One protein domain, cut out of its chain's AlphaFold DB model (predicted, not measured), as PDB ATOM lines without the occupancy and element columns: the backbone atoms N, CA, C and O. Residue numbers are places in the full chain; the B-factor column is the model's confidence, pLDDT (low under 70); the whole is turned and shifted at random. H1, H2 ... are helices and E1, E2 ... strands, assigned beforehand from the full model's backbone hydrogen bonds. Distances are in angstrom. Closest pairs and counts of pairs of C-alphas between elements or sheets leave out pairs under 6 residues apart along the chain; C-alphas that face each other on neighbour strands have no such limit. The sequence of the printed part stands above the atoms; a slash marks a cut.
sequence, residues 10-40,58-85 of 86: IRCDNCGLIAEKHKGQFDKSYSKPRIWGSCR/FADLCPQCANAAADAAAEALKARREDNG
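This is residues 10 to 40 and 58 to 85 of the 86 residues of an uncharacterized protein of Mesorhizobium sp. L-8-10 (UniProt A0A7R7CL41). One long helix, H1, runs out from a small body of loops and a two-stranded sheet, E2 and E3; its residues 71 to 83 stick out, and the loop 21 to 36 reaches the opposite end. The 59 printed residues, class mixed, hold E1, E2, E3 and H1 in that order, with E2 - E3 antiparallel. The whole is only just loose, close to extended, with a radius of gyration of the C-alphas of 15.5 A, a rod of 53 by 24 by 14 A.

E1, residues 18 to 20, begins at C-alpha 18 (-27.483, 12.776, -40.724) and spans 7.1 A. E2 is residues 37 to 40, 10.2 A; E3 is 58 to 61, 6.6 A. H1, residues 63 to 83, spans 30.4 A to C-alpha 83 (-60.026, 26.875, -57.937).

Residues 10 to 11 pair antiparallel with 18 to 19 of E1, and 22 to 23 with 30 to 31. E1 pairs with no named strand and is apart from E2, E3 and H1. E2 and E3 are antiparallel at 156 degrees, with N 37 and O 61 2.9 A apart, within hydrogen-bond range. The closest C-alphas of E2 and H1, Gly 37 and Ala 66, are 5.2 A apart. In H1 every O i to N i+4 pair is within hydrogen-bond range.

The C-alphas farthest apart, Lys 28 and Gly 85, are 52.6 A apart. Residues 41 to 57 are not printed; C-alphas 40 and 58 are 6.2 A apart across the cut. The link E1 to E2 is long. Residues 84 to 85 have pLDDT under 70.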
ATOM      1  N   ILE A  10     -24.608  17.402 -39.584       93.00
ATOM      2  CA  ILE A  10     -25.881  18.099 -39.756       93.00
ATOM      3  C   ILE A  10     -27.006  17.058 -39.767       93.00
ATOM      4  O   ILE A  10     -26.792  15.934 -40.223       93.00
ATOM      5  N   ARG A  11     -28.187  17.408 -39.248       94.75
ATOM      6  CA  ARG A  11     -29.357  16.524 -39.170       94.75
ATOM      7  C   ARG A  11     -30.540  17.182 -39.872       94.75
ATOM      8  O   ARG A  11     -30.758  18.368 -39.693       94.75
ATOM      9  N   CYS A  12     -31.287  16.410 -40.654       94.38
ATOM     10  CA  CYS A  12     -32.499  16.876 -41.322       94.38
ATOM     11  C   CYS A  12     -33.624  17.074 -40.301       94.38
ATOM     12  O   CYS A  12     -33.944  16.140 -39.561       94.38
ATOM     13  N   ASP A  13     -34.262  18.242 -40.320       92.25
ATOM     14  CA  ASP A  13     -35.348  18.610 -39.404       92.25
ATOM     15  C   ASP A  13     -36.612  17.761 -39.603       92.25
ATOM     16  O   ASP A  13     -37.403  17.594 -38.677       92.25
ATOM     17  N   ASN A  14     -36.801  17.201 -40.803       91.94
ATOM     18  CA  ASN A  14     -37.982  16.407 -41.142       91.94
ATOM     19  C   ASN A  14     -37.776  14.898 -40.918       91.94
ATOM     20  O   ASN A  14     -38.468  14.285 -40.115       91.94
ATOM     21  N   CYS A  15     -36.820  14.279 -41.624       93.94
ATOM     22  CA  CYS A  15     -36.624  12.821 -41.589       93.94
ATOM     23  C   CYS A  15     -35.493  12.354 -40.661       93.94
ATOM     24  O   CYS A  15     -35.289  11.155 -40.494       93.94
ATOM     25  N   GLY A  16     -34.716  13.276 -40.083       92.19
ATOM     26  CA  GLY A  16     -33.610  12.939 -39.190       92.19
ATOM     27  C   GLY A  16     -32.348  12.398 -39.867       92.19
ATOM     28  O   GLY A  16     -31.431  12.018 -39.144       92.19
ATOM     29  N   LEU A  17     -32.265  12.386 -41.206       94.31
ATOM     30  CA  LEU A  17     -31.049  12.005 -41.935       94.31
ATOM     31  C   LEU A  17     -29.845  12.817 -41.441       94.31
ATOM     32  O   LEU A  17     -29.934  14.039 -41.339       94.31
ATOM     33  N   ILE A  18     -28.723  12.147 -41.181       94.38
ATOM     34  CA  ILE A  18     -27.483  12.776 -40.724       94.38
ATOM     35  C   ILE A  18     -26.462  12.767 -41.862       94.38
ATOM     36  O   ILE A  18     -26.244  11.731 -42.485       94.38
ATOM     37  N   ALA A  19     -25.817  13.905 -42.111       92.81
ATOM     38  CA  ALA A  19     -24.706  14.027 -43.054       92.81
ATOM     39  C   ALA A  19     -23.545  14.809 -42.431       92.81
ATOM     40  O   ALA A  19     -23.710  15.498 -41.426       92.81
ATOM     41  N   GLU A  20     -22.360  14.706 -43.019       92.62
ATOM     42  CA  GLU A  20     -21.201  15.499 -42.611       92.62
ATOM     43  C   GLU A  20     -21.249  16.891 -43.241       92.62
ATOM     44  O   GLU A  20     -21.697  17.063 -44.376       92.62
ATOM     45  N   LYS A  21     -20.811  17.907 -42.495       90.06
ATOM     46  CA  LYS A  21     -20.645  19.262 -43.027       90.06
ATOM     47  C   LYS A  21     -19.393  19.335 -43.898       90.06
ATOM     48  O   LYS A  21     -18.404  18.653 -43.647       90.06
ATOM     49  N   HIS A  22     -19.411  20.218 -44.889       88.62
ATOM     50  CA  HIS A  22     -18.250  20.447 -45.742       88.62
ATOM     51  C   HIS A  22     -17.332  21.487 -45.112       88.62
ATOM     52  O   HIS A  22     -17.783  22.556 -44.697       88.62
ATOM     53  N   LYS A  23     -16.034  21.186 -45.073       86.69
ATOM     54  CA  LYS A  23     -15.001  22.152 -44.696       86.69
ATOM     55  C   LYS A  23     -14.730  23.074 -45.883       86.69
ATOM     56  O   LYS A  23     -14.530  22.590 -46.999       86.69
ATOM     57  N   GLY A  24     -14.755  24.385 -45.662       81.75
ATOM     58  CA  GLY A  24     -14.379  25.349 -46.690       81.75
ATOM     59  C   GLY A  24     -12.912  25.186 -47.105       81.75
ATOM     60  O   GLY A  24     -12.054  24.827 -46.301       81.75
ATOM     61  N   GLN A  25     -12.618  25.437 -48.382       78.94
ATOM     62  CA  GLN A  25     -11.248  25.362 -48.906       78.94
ATOM     63  C   GLN A  25     -10.390  26.555 -48.450       78.94
ATOM     64  O   GLN A  25      -9.201  26.396 -48.193       78.94
ATOM     65  N   PHE A  26     -11.000  27.741 -48.338       79.56
ATOM     66  CA  PHE A  26     -10.331  28.991 -47.947       79.56
ATOM     67  C   PHE A  26     -10.673  29.431 -46.524       79.56
ATOM     68  O   PHE A  26      -9.847  30.030 -45.842       79.56
ATOM     69  N   ASP A  27     -11.883  29.110 -46.072       77.50
ATOM     70  CA  ASP A  27     -12.331  29.342 -44.708       77.50
ATOM     71  C   ASP A  27     -12.349  27.999 -43.973       77.50
ATOM     72  O   ASP A  27     -12.925  27.028 -44.460       77.50
ATOM     73  N   LYS A  28     -11.714  27.929 -42.798       76.00
ATOM     74  CA  LYS A  28     -11.700  26.715 -41.961       76.00
ATOM     75  C   LYS A  28     -13.066  26.436 -41.315       76.00
ATOM     76  O   LYS A  28     -13.176  25.506 -40.517       76.00
ATOM     77  N   SER A  29     -14.092  27.225 -41.635       85.81
ATOM     78  CA  SER A  29     -15.466  27.001 -41.210       85.81
ATOM     79  C   SER A  29     -16.099  25.776 -41.887       85.81
ATOM     80  O   SER A  29     -15.797  25.402 -43.025       85.81
ATOM     81  N   TYR A  30     -16.994  25.122 -41.147       87.81
ATOM     82  CA  TYR A  30     -17.811  24.023 -41.649       87.81
ATOM     83  C   TYR A  30     -19.179  24.555 -42.070       87.81
ATOM     84  O   TYR A  30     -19.894  25.151 -41.263       87.81
ATOM     85  N   SER A  31     -19.575  24.287 -43.310       88.25
ATOM     86  CA  SER A  31     -20.864  24.697 -43.871       88.25
ATOM     87  C   SER A  31     -21.754  23.494 -44.183       88.25
ATOM     88  O   SER A  31     -21.289  22.356 -44.311       88.25
ATOM     89  N   LYS A  32     -23.069  23.730 -44.265       87.62
ATOM     90  CA  LYS A  32     -24.010  22.682 -44.670       87.62
ATOM     91  C   LYS A  32     -23.702  22.201 -46.096       87.62
ATOM     92  O   LYS A  32     -23.224  22.997 -46.908       87.62
ATOM     93  N   PRO A  33     -23.977  20.929 -46.431       88.44
ATOM     94  CA  PRO A  33     -23.778  20.446 -47.789       88.44
ATOM     95  C   PRO A  33     -24.575  21.260 -48.804       88.44
ATOM     96  O   PRO A  33     -25.714  21.643 -48.552       88.44
ATOM     97  N   ARG A  34     -23.982  21.498 -49.979       85.88
ATOM     98  CA  ARG A  34     -24.519  22.411 -51.004       85.88
ATOM     99  C   ARG A  34     -25.945  22.073 -51.458       85.88
ATOM    100  O   ARG A  34     -26.681  22.960 -51.866       85.88
ATOM    101  N   ILE A  35     -26.309  20.797 -51.398       88.12
ATOM    102  CA  ILE A  35     -27.611  20.268 -51.825       88.12
ATOM    103  C   ILE A  35     -28.671  20.264 -50.712       88.12
ATOM    104  O   ILE A  35     -29.801  19.854 -50.954       88.12
ATOM    105  N   TRP A  36     -28.322  20.675 -49.489       92.06
ATOM    106  CA  TRP A  36     -29.287  20.774 -48.396       92.06
ATOM    107  C   TRP A  36     -30.141  22.027 -48.541       92.06
ATOM    108  O   TRP A  36     -29.636  23.138 -48.718       92.06
ATOM    109  N   GLY A  37     -31.448  21.827 -48.438       91.31
ATOM    110  CA  GLY A  37     -32.441  22.880 -48.547       91.31
ATOM    111  C   GLY A  37     -32.799  23.492 -47.199       91.31
ATOM    112  O   GLY A  37     -32.336  23.072 -46.140       91.31
ATOM    113  N   SER A  38     -33.665  24.491 -47.268       91.19
ATOM    114  CA  SER A  38     -34.369  25.095 -46.140       91.19
ATOM    115  C   SER A  38     -35.758  25.489 -46.625       91.19
ATOM    116  O   SER A  38     -35.909  25.874 -47.786       91.19
ATOM    117  N   CYS A  39     -36.765  25.415 -45.763       88.56
ATOM    118  CA  CYS A  39     -38.131  25.788 -46.101       88.56
ATOM    119  C   CYS A  39     -38.687  26.705 -45.017       88.56
ATOM    120  O   CYS A  39     -38.871  26.280 -43.880       88.56
ATOM    121  N   ARG A  40     -38.968  27.959 -45.381       88.44
ATOM    122  CA  ARG A  40     -39.623  28.927 -44.505       88.44
ATOM    123  C   ARG A  40     -40.871  29.457 -45.191       88.44
ATOM    124  O   ARG A  40     -40.783  30.049 -46.263       88.44
ATOM    125  N   PHE A  58     -38.173  25.115 -41.428       88.56
ATOM    126  CA  PHE A  58     -37.178  24.056 -41.496       88.56
ATOM    127  C   PHE A  58     -35.865  24.679 -41.963       88.56
ATOM    128  O   PHE A  58     -35.751  25.123 -43.113       88.56
ATOM    129  N   ALA A  59     -34.878  24.720 -41.072       90.06
ATOM    130  CA  ALA A  59     -33.579  25.322 -41.350       90.06
ATOM    131  C   ALA A  59     -32.706  24.382 -42.188       90.06
ATOM    132  O   ALA A  59     -32.016  24.832 -43.109       90.06
ATOM    133  N   ASP A  60     -32.793  23.081 -41.899       92.75
ATOM    134  CA  ASP A  60     -31.946  22.054 -42.482       92.75
ATOM    135  C   ASP A  60     -32.794  20.892 -43.025       92.75
ATOM    136  O   ASP A  60     -33.268  20.022 -42.293       92.75
ATOM    137  N   LEU A  61     -32.968  20.847 -44.348       93.56
ATOM    138  CA  LEU A  61     -33.625  19.741 -45.045       93.56
ATOM    139  C   LEU A  61     -32.629  18.981 -45.912       93.56
ATOM    140  O   LEU A  61     -31.915  19.564 -46.731       93.56
ATOM    141  N   CYS A  62     -32.635  17.654 -45.793       94.75
ATOM    142  CA  CYS A  62     -31.924  16.822 -46.751       94.75
ATOM    143  C   CYS A  62     -32.531  16.990 -48.160       94.75
ATOM    144  O   CYS A  62     -33.703  17.357 -48.278       94.75
ATOM    145  N   PRO A  63     -31.781  16.674 -49.231       94.25
ATOM    146  CA  PRO A  63     -32.236  16.876 -50.611       94.25
ATOM    147  C   PRO A  63     -33.602  16.248 -50.900       94.25
ATOM    148  O   PRO A  63     -34.442  16.850 -51.556       94.25
ATOM    149  N   GLN A  64     -33.857  15.057 -50.352       94.56
ATOM    150  CA  GLN A  64     -35.128  14.356 -50.530       94.56
ATOM    151  C   GLN A  64     -36.299  15.109 -49.888       94.56
ATOM    152  O   GLN A  64     -37.324  15.306 -50.531       94.56
ATOM    153  N   CYS A  65     -36.151  15.563 -48.639       94.06
ATOM    154  CA  CYS A  65     -37.207  16.312 -47.956       94.06
ATOM    155  C   CYS A  65     -37.377  17.726 -48.519       94.06
ATOM    156  O   CYS A  65     -38.494  18.229 -48.543       94.06
ATOM    157  N   ALA A  66     -36.295  18.353 -48.983       92.94
ATOM    158  CA  ALA A  66     -36.355  19.644 -49.656       92.94
ATOM    159  C   ALA A  66     -37.146  19.550 -50.971       92.94
ATOM    160  O   ALA A  66     -38.038  20.363 -51.196       92.94
ATOM    161  N   ASN A  67     -36.878  18.525 -51.790       94.06
ATOM    162  CA  ASN A  67     -37.619  18.283 -53.029       94.06
ATOM    163  C   ASN A  67     -39.089  17.957 -52.745       94.06
ATOM    164  O   ASN A  67     -39.966  18.602 -53.302       94.06
ATOM    165  N   ALA A  68     -39.364  17.054 -51.797       93.31
ATOM    166  CA  ALA A  68     -40.737  16.714 -51.422       93.31
ATOM    167  C   ALA A  68     -41.536  17.936 -50.934       93.31
ATOM    168  O   ALA A  68     -42.709  18.085 -51.268       93.31
ATOM    169  N   ALA A  69     -40.907  18.833 -50.166       90.25
ATOM    170  CA  ALA A  69     -41.540  20.078 -49.737       90.25
ATOM    171  C   ALA A  69     -41.820  21.024 -50.917       90.25
ATOM    172  O   ALA A  69     -42.878  21.653 -50.954       90.25
ATOM    173  N   ALA A  70     -40.898  21.120 -51.881       91.31
ATOM    174  CA  ALA A  70     -41.082  21.927 -53.083       91.31
ATOM    175  C   ALA A  70     -42.215  21.386 -53.971       91.31
ATOM    176  O   ALA A  70     -43.066  22.164 -54.402       91.31
ATOM    177  N   ASP A  71     -42.265  20.070 -54.179       93.62
ATOM    178  CA  ASP A  71     -43.302  19.402 -54.972       93.62
ATOM    179  C   ASP A  71     -44.684  19.581 -54.332       93.62
ATOM    180  O   ASP A  71     -45.623  20.028 -54.993       93.62
ATOM    181  N   ALA A  72     -44.795  19.343 -53.019       89.69
ATOM    182  CA  ALA A  72     -46.042  19.528 -52.278       89.69
ATOM    183  C   ALA A  72     -46.529  20.988 -52.309       89.69
ATOM    184  O   ALA A  72     -47.723  21.252 -52.467       89.69
ATOM    185  N   ALA A  73     -45.615  21.959 -52.188       89.31
ATOM    186  CA  ALA A  73     -45.959  23.373 -52.301       89.31
ATOM    187  C   ALA A  73     -46.422  23.734 -53.722       89.31
ATOM    188  O   ALA A  73     -47.412  24.449 -53.881       89.31
ATOM    189  N   ALA A  74     -45.744  23.228 -54.754       91.81
ATOM    190  CA  ALA A  74     -46.115  23.464 -56.145       91.81
ATOM    191  C   ALA A  74     -47.500  22.886 -56.474       91.81
ATOM    192  O   ALA A  74     -48.316  23.572 -57.092       91.81
ATOM    193  N   GLU A  75     -47.789  21.667 -56.016       93.50
ATOM    194  CA  GLU A  75     -49.088  21.014 -56.186       93.50
ATOM    195  C   GLU A  75     -50.212  21.802 -55.499       93.50
ATOM    196  O   GLU A  75     -51.211  22.145 -56.136       93.50
ATOM    197  N   ALA A  76     -50.016  22.190 -54.234       89.62
ATOM    198  CA  ALA A  76     -50.997  22.978 -53.492       89.62
ATOM    199  C   ALA A  76     -51.268  24.344 -54.149       89.62
ATOM    200  O   ALA A  76     -52.417  24.784 -54.244       89.62
ATOM    201  N   LEU A  77     -50.227  25.025 -54.640       89.12
ATOM    202  CA  LEU A  77     -50.374  26.305 -55.337       89.12
ATOM    203  C   LEU A  77     -51.058  26.152 -56.699       89.12
ATOM    204  O   LEU A  77     -51.820  27.037 -57.093       89.12
ATOM    205  N   LYS A  78     -50.816  25.046 -57.411       92.31
ATOM    206  CA  LYS A  78     -51.493  24.734 -58.672       92.31
ATOM    207  C   LYS A  78     -52.993  24.542 -58.452       92.31
ATOM    208  O   LYS A  78     -53.774  25.222 -59.113       92.31
ATOM    209  N   ALA A  79     -53.384  23.725 -57.473       90.94
ATOM    210  CA  ALA A  79     -54.790  23.506 -57.127       90.94
ATOM    211  C   ALA A  79     -55.514  24.827 -56.802       90.94
ATOM    212  O   ALA A  79     -56.598  25.098 -57.309       90.94
ATOM    213  N   ARG A  80     -54.869  25.729 -56.049       87.81
ATOM    214  CA  ARG A  80     -55.443  27.050 -55.727       87.81
ATOM    215  C   ARG A  80     -55.640  27.963 -56.940       87.81
ATOM    216  O   ARG A  80     -56.527  28.812 -56.905       87.81
ATOM    217  N   ARG A  81     -54.817  27.836 -57.987       87.81
ATOM    218  CA  ARG A  81     -55.004  28.592 -59.240       87.81
ATOM    219  C   ARG A  81     -56.194  28.068 -60.031       87.81
ATOM    220  O   ARG A  81     -56.933  28.871 -60.585       87.81
ATOM    221  N   GLU A  82     -56.367  26.752 -60.066       85.94
ATOM    222  CA  GLU A  82     -57.485  26.106 -60.755       85.94
ATOM    223  C   GLU A  82     -58.825  26.410 -60.060       85.94
ATOM    224  O   GLU A  82     -59.814  26.664 -60.743       85.94
ATOM    225  N   ASP A  83     -58.838  26.502 -58.724       75.12
ATOM    226  CA  ASP A  83     -60.026  26.875 -57.937       75.12
ATOM    227  C   ASP A  83     -60.466  28.339 -58.127       75.12
ATOM    228  O   ASP A  83     -61.657  28.625 -58.108       75.12
ATOM    229  N   ASN A  84     -59.523  29.275 -58.299       64.00
ATOM    230  CA  ASN A  84     -59.815  30.709 -58.482       64.00
ATOM    231  C   ASN A  84     -60.037  31.113 -59.956       64.00
ATOM    232  O   ASN A  84     -60.277  32.285 -60.239       64.00
ATOM    233  N   GLY A  85     -59.874  30.179 -60.898       56.00
ATOM    234  CA  GLY A  85     -60.017  30.394 -62.344       56.00
ATOM    235  C   GLY A  85     -61.375  29.977 -62.921       56.00
ATOM    236  O   GLY A  85     -61.506  29.910 -64.144       56.00
TER     237      GLY A  85